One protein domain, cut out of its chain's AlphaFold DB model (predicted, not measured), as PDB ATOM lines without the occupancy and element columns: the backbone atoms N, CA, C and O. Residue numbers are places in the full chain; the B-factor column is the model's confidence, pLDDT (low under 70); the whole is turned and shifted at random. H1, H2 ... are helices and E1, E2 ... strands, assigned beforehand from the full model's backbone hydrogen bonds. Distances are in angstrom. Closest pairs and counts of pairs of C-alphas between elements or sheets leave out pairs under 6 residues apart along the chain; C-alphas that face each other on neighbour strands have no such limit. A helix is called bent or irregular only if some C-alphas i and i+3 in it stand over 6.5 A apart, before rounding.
ATOM      1  N   GLY A 826     118.154 189.570 121.456       72.25
ATOM      2  CA  GLY A 826     117.595 189.725 120.096       72.25
ATOM      3  C   GLY A 826     117.922 191.059 119.404       72.25
ATOM      4  O   GLY A 826     117.025 191.742 118.919       72.25
ATOM      5  N   VAL A 827     119.188 191.479 119.427       75.19
ATOM      6  CA  VAL A 827     119.677 192.809 119.042       75.19
ATOM      7  C   VAL A 827     120.977 192.700 118.240       75.19
ATOM      8  O   VAL A 827     121.783 191.799 118.459       75.19
ATOM      9  N   ALA A 828     121.195 193.627 117.301       66.75
ATOM     10  CA  ALA A 828     122.339 193.596 116.380       66.75
ATOM     11  C   ALA A 828     123.655 194.145 116.977       66.75
ATOM     12  O   ALA A 828     124.727 193.907 116.424       66.75
ATOM     13  N   SER A 829     123.589 194.875 118.096       72.50
ATOM     14  CA  SER A 829     124.738 195.457 118.805       72.50
ATOM     15  C   SER A 829     124.684 195.129 120.299       72.50
ATOM     16  O   SER A 829     123.617 194.960 120.880       72.50
ATOM     17  N   ASN A 830     125.843 195.106 120.958       76.81
ATOM     18  CA  ASN A 830     125.953 194.972 122.417       76.81
ATOM     19  C   ASN A 830     125.739 196.308 123.161       76.81
ATOM     20  O   ASN A 830     126.034 196.399 124.355       76.81
ATOM     21  N   GLN A 831     125.235 197.334 122.468       85.69
ATOM     22  CA  GLN A 831     125.003 198.685 122.976       85.69
ATOM     23  C   GLN A 831     123.656 199.230 122.467       85.69
ATOM     24  O   GLN A 831     123.442 199.257 121.257       85.69
ATOM     25  N   LEU A 832     122.794 199.714 123.368       85.75
ATOM     26  CA  LEU A 832     121.507 200.368 123.077       85.75
ATOM     27  C   LEU A 832     121.316 201.647 123.903       85.75
ATOM     28  O   LEU A 832     122.042 201.897 124.866       85.75
ATOM     29  N   SER A 833     120.309 202.449 123.544       83.56
ATOM     30  CA  SER A 833     119.868 203.575 124.378       83.56
ATOM     31  C   SER A 833     119.140 203.070 125.621       83.56
ATOM     32  O   SER A 833     118.258 202.217 125.509       83.56
ATOM     33  N   LEU A 834     119.450 203.638 126.786       84.81
ATOM     34  CA  LEU A 834     118.780 203.372 128.060       84.81
ATOM     35  C   LEU A 834     117.270 203.618 128.003       84.81
ATOM     36  O   LEU A 834     116.529 202.899 128.666       84.81
ATOM     37  N   ASP A 835     116.816 204.520 127.133       77.56
ATOM     38  CA  ASP A 835     115.390 204.795 126.925       77.56
ATOM     39  C   ASP A 835     114.642 203.573 126.361       77.56
ATOM     40  O   ASP A 835     113.461 203.383 126.628       77.56
ATOM     41  N   SER A 836     115.330 202.684 125.629       81.25
ATOM     42  CA  SER A 836     114.723 201.463 125.070       81.25
ATOM     43  C   SER A 836     114.498 200.354 126.103       81.25
ATOM     44  O   SER A 836     113.799 199.384 125.821       81.25
ATOM     45  N   LEU A 837     115.032 200.492 127.323       81.44
ATOM     46  CA  LEU A 837     114.900 199.479 128.373       81.44
ATOM     47  C   LEU A 837     113.437 199.296 128.838       81.44
ATOM     48  O   LEU A 837     113.092 198.221 129.326       81.44
ATOM     49  N   VAL A 838     112.559 200.298 128.652       75.00
ATOM     50  CA  VAL A 838     111.118 200.188 128.987       75.00
ATOM     51  C   VAL A 838     110.369 199.180 128.112       75.00
ATOM     52  O   VAL A 838     109.372 198.621 128.560       75.00
ATOM     53  N   ALA A 839     110.854 198.915 126.894       74.25
ATOM     54  CA  ALA A 839     110.253 197.948 125.975       74.25
ATOM     55  C   ALA A 839     110.552 196.484 126.366       74.25
ATOM     56  O   ALA A 839     110.052 195.555 125.735       74.25
ATOM     57  N   GLY A 840     111.350 196.279 127.421       80.19
ATOM     58  CA  GLY A 840     111.864 194.978 127.828       80.19
ATOM     59  C   GLY A 840     113.136 194.595 127.076       80.19
ATOM     60  O   GLY A 840     113.450 195.115 126.006       80.19
ATOM     61  N   ILE A 841     113.906 193.684 127.665       86.88
ATOM     62  CA  ILE A 841     115.143 193.174 127.072       86.88
ATOM     63  C   ILE A 841     114.791 191.930 126.245       86.88
ATOM     64  O   ILE A 841     114.322 190.944 126.824       86.88
ATOM     65  N   PRO A 842     114.993 191.933 124.917       85.38
ATOM     66  CA  PRO A 842     114.588 190.817 124.072       85.38
ATOM     67  C   PRO A 842     115.515 189.613 124.263       85.38
ATOM     68  O   PRO A 842     116.736 189.732 124.157       85.38
ATOM     69  N   ALA A 843     114.927 188.442 124.484       87.81
ATOM     70  CA  ALA A 843     115.598 187.151 124.504       87.81
ATOM     71  C   ALA A 843     114.968 186.241 123.444       87.81
ATOM     72  O   ALA A 843     113.748 186.067 123.423       87.81
ATOM     73  N   GLN A 844     115.788 185.661 122.573       87.44
ATOM     74  CA  GLN A 844     115.308 184.910 121.416       87.44
ATOM     75  C   GLN A 844     116.014 183.562 121.288       87.44
ATOM     76  O   GLN A 844     117.234 183.473 121.423       87.44
ATOM     77  N   LEU A 845     115.231 182.520 121.017       83.06
ATOM     78  CA  LEU A 845     115.700 181.177 120.703       83.06
ATOM     79  C   LEU A 845     115.695 180.948 119.187       83.06
ATOM     80  O   LEU A 845     114.830 181.456 118.474       83.06
ATOM     81  N   SER A 846     116.625 180.133 118.686       75.19
ATOM     82  CA  SER A 846     116.679 179.749 117.265       75.19
ATOM     83  C   SER A 846     115.569 178.782 116.831       75.19
ATOM     84  O   SER A 846     115.407 178.541 115.636       75.19
ATOM     85  N   ALA A 847     114.829 178.210 117.783       72.69
ATOM     86  CA  ALA A 847     113.645 177.375 117.594       72.69
ATOM     87  C   ALA A 847     112.770 177.419 118.871       72.69
ATOM     88  O   ALA A 847     113.242 177.882 119.911       72.69
ATOM     89  N   PRO A 848     111.506 176.967 118.839       76.25
ATOM     90  CA  PRO A 848     110.688 176.842 120.047       76.25
ATOM     91  C   PRO A 848     111.320 175.950 121.123       76.25
ATOM     92  O   PRO A 848     111.868 174.891 120.816       76.25
ATOM     93  N   ALA A 849     111.215 176.372 122.386       75.69
ATOM     94  CA  ALA A 849     111.708 175.626 123.537       75.69
ATOM     95  C   ALA A 849     111.040 174.250 123.650       75.69
ATOM     96  O   ALA A 849     109.843 174.084 123.381       75.69
ATOM     97  N   GLY A 850     111.837 173.263 124.062       67.56
ATOM     98  CA  GLY A 850     111.412 171.879 124.173       67.56
ATOM     99  C   GLY A 850     110.581 171.545 125.405       67.56
ATOM    100  O   GLY A 850     110.171 172.429 126.155       67.56
ATOM    101  N   GLY A 851     110.311 170.253 125.617       65.31
ATOM    102  CA  GLY A 851     109.486 169.786 126.740       65.31
ATOM    103  C   GLY A 851     110.145 170.047 128.097       65.31
ATOM    104  O   GLY A 851     109.457 170.249 129.094       65.31
ATOM    105  N   SER A 852     111.476 170.123 128.104       67.81
ATOM    106  CA  SER A 852     112.280 170.482 129.276       67.81
ATOM    107  C   SER A 852     112.368 171.998 129.515       67.81
ATOM    108  O   SER A 852     112.951 172.418 130.514       67.81
ATOM    109  N   GLY A 853     111.805 172.817 128.614       77.31
ATOM    110  CA  GLY A 853     111.947 174.274 128.610       77.31
ATOM    111  C   GLY A 853     113.386 174.741 128.364       77.31
ATOM    112  O   GLY A 853     114.337 173.954 128.360       77.31
ATOM    113  N   VAL A 854     113.560 176.048 128.174       84.88
ATOM    114  CA  VAL A 854     114.886 176.688 128.175       84.88
ATOM    115  C   VAL A 854     114.934 177.690 129.303       84.88
ATOM    116  O   VAL A 854     114.041 178.526 129.423       84.88
ATOM    117  N   SER A 855     115.998 177.651 130.097       89.25
ATOM    118  CA  SER A 855     116.206 178.630 131.154       89.25
ATOM    119  C   SER A 855     117.533 179.339 130.998       89.25
ATOM    120  O   SER A 855     118.535 178.717 130.646       89.25
ATOM    121  N   VAL A 856     117.569 180.623 131.326       91.75
ATOM    122  CA  VAL A 856     118.809 181.393 131.378       91.75
ATOM    123  C   VAL A 856     118.832 182.269 132.619       91.75
ATOM    124  O   VAL A 856     117.847 182.939 132.933       91.75
ATOM    125  N   ASP A 857     119.963 182.276 133.320       91.94
ATOM    126  CA  ASP A 857     120.176 183.211 134.416       91.94
ATOM    127  C   ASP A 857     120.441 184.587 133.815       91.94
ATOM    128  O   ASP A 857     121.329 184.746 132.972       91.94
ATOM    129  N   PHE A 858     119.711 185.596 134.273       90.69
ATOM    130  CA  PHE A 858     119.972 186.979 133.908       90.69
ATOM    131  C   PHE A 858     120.456 187.780 135.112       90.69
ATOM    132  O   PHE A 858     120.059 187.556 136.258       90.69
ATOM    133  N   GLN A 859     121.294 188.770 134.833       89.00
ATOM    134  CA  GLN A 859     121.731 189.771 135.789       89.00
ATOM    135  C   GLN A 859     121.637 191.146 135.134       89.00
ATOM    136  O   GLN A 859     122.193 191.354 134.055       89.00
ATOM    137  N   ILE A 860     120.967 192.091 135.793       88.06
ATOM    138  CA  ILE A 860     120.898 193.486 135.354       88.06
ATOM    139  C   ILE A 860     121.555 194.367 136.408       88.06
ATOM    140  O   ILE A 860     121.199 194.294 137.582       88.06
ATOM    141  N   GLN A 861     122.513 195.195 135.997       87.12
ATOM    142  CA  GLN A 861     123.313 196.042 136.878       87.12
ATOM    143  C   GLN A 861     123.326 197.481 136.377       87.12
ATOM    144  O   GLN A 861     123.704 197.732 135.237       87.12
ATOM    145  N   GLY A 862     122.991 198.438 137.233       84.31
ATOM    146  CA  GLY A 862     123.222 199.862 136.975       84.31
ATOM    147  C   GLY A 862     124.595 200.353 137.453       84.31
ATOM    148  O   GLY A 862     125.149 199.813 138.411       84.31
ATOM    149  N   ASN A 863     125.139 201.400 136.827       83.12
ATOM    150  CA  ASN A 863     126.422 202.009 137.195       83.12
ATOM    151  C   ASN A 863     126.403 202.787 138.524       83.12
ATOM    152  O   ASN A 863     127.471 203.034 139.084       83.12
ATOM    153  N   ARG A 864     125.224 203.158 139.039       78.50
ATOM    154  CA  ARG A 864     125.040 203.855 140.327       78.50
ATOM    155  C   ARG A 864     124.206 203.058 141.342       78.50
ATOM    156  O   ARG A 864     123.954 203.544 142.439       78.50
ATOM    157  N   GLY A 865     123.841 201.821 140.993       70.31
ATOM    158  CA  GLY A 865     123.165 200.850 141.858       70.31
ATOM    159  C   GLY A 865     121.739 200.496 141.419       70.31
ATOM    160  O   GLY A 865     120.870 201.356 141.401       70.31
ATOM    161  N   ALA A 866     121.539 199.216 141.083       63.81
ATOM    162  CA  ALA A 866     120.356 198.344 141.229       63.81
ATOM    163  C   ALA A 866     120.708 197.016 140.523       63.81
ATOM    164  O   ALA A 866     121.285 197.051 139.435       63.81
ATOM    165  N   PHE A 867     120.443 195.872 141.165       69.94
ATOM    166  CA  PHE A 867     121.073 194.578 140.852       69.94
ATOM    167  C   PHE A 867     120.045 193.439 140.879       69.94
ATOM    168  O   PHE A 867     120.090 192.562 141.740       69.94
ATOM    169  N   THR A 868     119.051 193.487 139.996       75.69
ATOM    170  CA  THR A 868     118.084 192.385 139.911       75.69
ATOM    171  C   THR A 868     118.705 191.220 139.143       75.69
ATOM    172  O   THR A 868     119.375 191.411 138.123       75.69
ATOM    173  N   ASN A 869     118.525 190.013 139.656       84.44
ATOM    174  CA  ASN A 869     118.887 188.776 138.990       84.44
ATOM    175  C   ASN A 869     117.724 187.794 139.094       84.44
ATOM    176  O   ASN A 869     116.840 187.920 139.940       84.44
ATOM    177  N   GLY A 870     117.713 186.821 138.202       87.94
ATOM    178  CA  GLY A 870     116.660 185.828 138.177       87.94
ATOM    179  C   GLY A 870     116.875 184.845 137.050       87.94
ATOM    180  O   GLY A 870     117.906 184.863 136.379       87.94
ATOM    181  N   VAL A 871     115.873 184.002 136.848       90.25
ATOM    182  CA  VAL A 871     115.869 183.011 135.781       90.25
ATOM    183  C   VAL A 871     114.765 183.375 134.804       90.25
ATOM    184  O   VAL A 871     113.600 183.471 135.191       90.25
ATOM    185  N   LEU A 872     115.125 183.591 133.542       90.19
ATOM    186  CA  LEU A 872     114.165 183.724 132.454       90.19
ATOM    187  C   LEU A 872     113.853 182.324 131.921       90.19
ATOM    188  O   LEU A 872     114.771 181.588 131.562       90.19
ATOM    189  N   GLN A 873     112.571 181.960 131.900       91.25
ATOM    190  CA  GLN A 873     112.086 180.625 131.542       91.25
ATOM    191  C   GLN A 873     111.247 180.689 130.266       91.25
ATOM    192  O   GLN A 873     110.195 181.324 130.258       91.25
ATOM    193  N   PHE A 874     111.687 179.996 129.220       88.38
ATOM    194  CA  PHE A 874     110.892 179.702 128.034       88.38
ATOM    195  C   PHE A 874     110.131 178.400 128.273       88.38
ATOM    196  O   PHE A 874     110.719 177.319 128.360       88.38
ATOM    197  N   SER A 875     108.812 178.520 128.376       83.94
ATOM    198  CA  SER A 875     107.893 177.387 128.434       83.94
ATOM    199  C   SER A 875     107.914 176.617 127.108       83.94
ATOM    200  O   SER A 875     108.216 177.214 126.069       83.94
ATOM    201  N   PRO A 876     107.553 175.321 127.104       75.31
ATOM    202  CA  PRO A 876     107.473 174.536 125.876       75.31
ATOM    203  C   PRO A 876     106.672 175.256 124.782       75.31
ATOM    204  O   PRO A 876     105.574 175.754 125.031       75.31
ATOM    205  N   GLY A 877     107.235 175.336 123.575       69.31
ATOM    206  CA  GLY A 877     106.636 176.041 122.436       69.31
ATOM    207  C   GLY A 877     106.924 177.548 122.362       69.31
ATOM    208  O   GLY A 877     106.644 178.153 121.331       69.31
ATOM    209  N   GLN A 878     107.522 178.166 123.389       79.12
ATOM    210  CA  GLN A 878     107.949 179.571 123.337       79.12
ATOM    211  C   GLN A 878     109.324 179.702 122.670       79.12
ATOM    212  O   GLN A 878     110.245 178.962 122.998       79.12
ATOM    213  N   ASN A 879     109.491 180.662 121.763       81.62
ATOM    214  CA  ASN A 879     110.755 180.940 121.063       81.62
ATOM    215  C   ASN A 879     111.281 182.373 121.287       81.62
ATOM    216  O   ASN A 879     112.417 182.674 120.926       81.62
ATOM    217  N   ALA A 880     110.489 183.256 121.896       85.25
ATOM    218  CA  ALA A 880     110.867 184.629 122.205       85.25
ATOM    219  C   ALA A 880     110.216 185.089 123.516       85.25
ATOM    220  O   ALA A 880     109.073 184.733 123.807       85.25
ATOM    221  N   LEU A 881     110.946 185.891 124.294       86.62
ATOM    222  CA  LEU A 881     110.473 186.532 125.519       86.62
ATOM    223  C   LEU A 881     111.073 187.933 125.653       86.62
ATOM    224  O   LEU A 881     112.202 188.182 125.232       86.62
ATOM    225  N   ALA A 882     110.337 188.832 126.299       85.44
ATOM    226  CA  ALA A 882     110.862 190.116 126.748       85.44
ATOM    227  C   ALA A 882     111.083 190.059 128.264       85.44
ATOM    228  O   ALA A 882     110.135 189.916 129.038       85.44
ATOM    229  N   LEU A 883     112.338 190.171 128.697       85.75
ATOM    230  CA  LEU A 883     112.671 190.314 130.106       85.75
ATOM    231  C   LEU A 883     112.337 191.744 130.549       85.75
ATOM    232  O   LEU A 883     113.026 192.700 130.193       85.75
ATOM    233  N   LEU A 884     111.270 191.888 131.331       81.62
ATOM    234  CA  LEU A 884     110.873 193.169 131.905       81.62
ATOM    235  C   LEU A 884     111.708 193.469 133.152       81.62
ATOM    236  O   LEU A 884     111.863 192.622 134.031       81.62
ATOM    237  N   ALA A 885     112.201 194.703 133.256       72.94
ATOM    238  CA  ALA A 885     112.985 195.174 134.398       72.94
ATOM    239  C   ALA A 885     112.318 196.376 135.104       72.94
ATOM    240  O   ALA A 885     112.943 197.429 135.246       72.94
ATOM    241  N   PRO A 886     111.051 196.255 135.555       65.25
ATOM    242  CA  PRO A 886     110.249 197.386 136.040       65.25
ATOM    243  C   PRO A 886     110.786 198.021 137.331       65.25
ATOM    244  O   PRO A 886     110.419 199.139 137.671       65.25
ATOM    245  N   SER A 887     111.668 197.329 138.057       65.75
ATOM    246  CA  SER A 887     112.306 197.829 139.277       65.75
ATOM    247  C   SER A 887     113.499 198.763 139.023       65.75
ATOM    248  O   SER A 887     114.112 199.229 139.980       65.75
ATOM    249  N   ILE A 888     113.887 198.999 137.763       71.56
ATOM    250  CA  ILE A 888     115.008 199.880 137.412       71.56
ATOM    251  C   ILE A 888     114.487 201.295 137.158       71.56
ATOM    252  O   ILE A 888     113.821 201.556 136.159       71.56
ATOM    253  N   LEU A 895     124.548 204.158 132.766       87.50
ATOM    254  CA  LEU A 895     124.979 202.940 132.096       87.50
ATOM    255  C   LEU A 895     124.400 201.731 132.834       87.50
ATOM    256  O   LEU A 895     124.648 201.557 134.027       87.50
ATOM    257  N   VAL A 896     123.655 200.884 132.131       88.56
ATOM    258  CA  VAL A 896     123.103 199.626 132.649       88.56
ATOM    259  C   VAL A 896     123.671 198.461 131.844       88.56
ATOM    260  O   VAL A 896     123.693 198.510 130.621       88.56
ATOM    261  N   ARG A 897     124.133 197.407 132.515       89.50
ATOM    262  CA  ARG A 897     124.568 196.148 131.901       89.50
ATOM    263  C   ARG A 897     123.516 195.078 132.143       89.50
ATOM    264  O   ARG A 897     123.173 194.816 133.291       89.50
ATOM    265  N   VAL A 898     123.078 194.413 131.086       89.62
ATOM    266  CA  VAL A 898     122.345 193.151 131.151       89.62
ATOM    267  C   VAL A 898     123.287 192.039 130.730       89.62
ATOM    268  O   VAL A 898     123.982 192.177 129.727       89.62
ATOM    269  N   ARG A 899     123.313 190.944 131.479       88.94
ATOM    270  CA  ARG A 899     124.090 189.755 131.145       88.94
ATOM    271  C   ARG A 899     123.242 188.504 131.300       88.94
ATOM    272  O   ARG A 899     122.579 188.340 132.321       88.94
ATOM    273  N   PHE A 900     123.318 187.625 130.315       90.62
ATOM    274  CA  PHE A 900     122.833 186.258 130.372       90.62
ATOM    275  C   PHE A 900     123.981 185.297 130.693       90.62
ATOM    276  O   PHE A 900     125.121 185.485 130.275       90.62
ATOM    277  N   SER A 901     123.687 184.272 131.484       87.88
ATOM    278  CA  SER A 901     124.644 183.246 131.901       87.88
ATOM    279  C   SER A 901     123.933 181.927 132.208       87.88
ATOM    280  O   SER A 901     122.709 181.892 132.292       87.88
ATOM    281  N   ASN A 902     124.694 180.837 132.346       87.44
ATOM    282  CA  ASN A 902     124.186 179.516 132.749       87.44
ATOM    283  C   ASN A 902     122.957 179.019 131.958       87.44
ATOM    284  O   ASN A 902     122.072 178.389 132.537       87.44
TER     285      ASN A 902
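What this domain is: This is residues 826 to 888 and 895 to 902 of the 1156 residues of an uncharacterized protein of Verrucomicrobia subdivision 3 bacterium (UniProt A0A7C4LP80). A twisted sheet of three strands, E4, E3 and E6, makes one layer, and a shorter pair of strands, E2 and E5, lies over one of its faces, loosely and only partly face to face. The short H1 and E1 sit together at one end, where E3 ends and E6 begins. The printed part has 71 residues with one named helix and six named strands, in the order E1 H1 E2 E3 E4 E5 E6, and its class is mostly strand. Both sheets, E4 - E3 - E6 and E2 - E5, are antiparallel. The whole is compact, with a radius of gyration of the C-alphas of 12.7 A, yet elongated in outline, spanning 40 by 23 by 19 A.

How they stand to each other: Start at E3, residues 854 to 862, the inner strand of the larger sheet. Its neighbour on one side is the edge strand E4, residues 867 to 874, antiparallel at 159 degrees; the two form a hairpin, with N 858 and O 870 at 2.9 A, within hydrogen-bond range. The other edge strand is E6, residues 895 to 902, antiparallel to E3 at 155 degrees, with N 859 and O 899 at 2.9 A. Now look at E5, residues 880 to 883: its closest C-alpha to E4 is that of Leu 883, 7.2 A from that of Leu 872. E5 is the antiparallel neighbour of E2, residues 841 to 845, at 154 degrees, with N 843 and O 881 at 2.8 A. E2 and E6 are only just apart, their closest C-alphas 8.3 A from each other, and E3 and E5 are apart. H1, residues 834 to 839, is not on the larger sheet; the closest C-alphas of H1 and E6, those of Leu 834 and Val 896, are 7.3 A apart. H1 is only just irregular, with C-alphas 835 and 838 at 6.6 A; 0 of its 2 O i to N i+4 pairs and 2 of its 3 O i to N i+3 pairs are within hydrogen-bond range. E1, residues 831 to 833, pairs with no named strand; it and E6 are near each other, with 5 pairs of C-alphas within 10 A.

Where its parts are: Find C-alpha 854 at (114.886, 176.688, 128.175); from there E3 runs 26.2 A to C-alpha 862. E4 runs 22.1 A from Phe 867 to Phe 874, and E2 13.6 A from Ile 841 to Leu 845. E6 covers 23.4 A, from C-alpha 895 at (124.979, 202.940, 132.096) to C-alpha 902 at (124.186, 179.516, 132.749). H1, from Leu 834 to Ala 839, is 10.3 A long, E5, from Ala 880 to Leu 883, 9.9 A, and E1, from Gln 831 to Ser 833, 7.2 A.

The domain as a whole: The two C-alphas farthest apart are those of Gly 851 and Arg 864, at 39.8 A. Residues 889 to 894 are cut out, and C-alphas 888 and 895 are 11.7 A apart across the cut, on the link from E5 to E6. Of the links that are printed whole, E2 to E3 is short and the others are tight. The mean pLDDT of the printed part is 81.0; look for low confidence, under 70, at residues 828, 850 to 852, 866 to 867, 877 and 886 to 887.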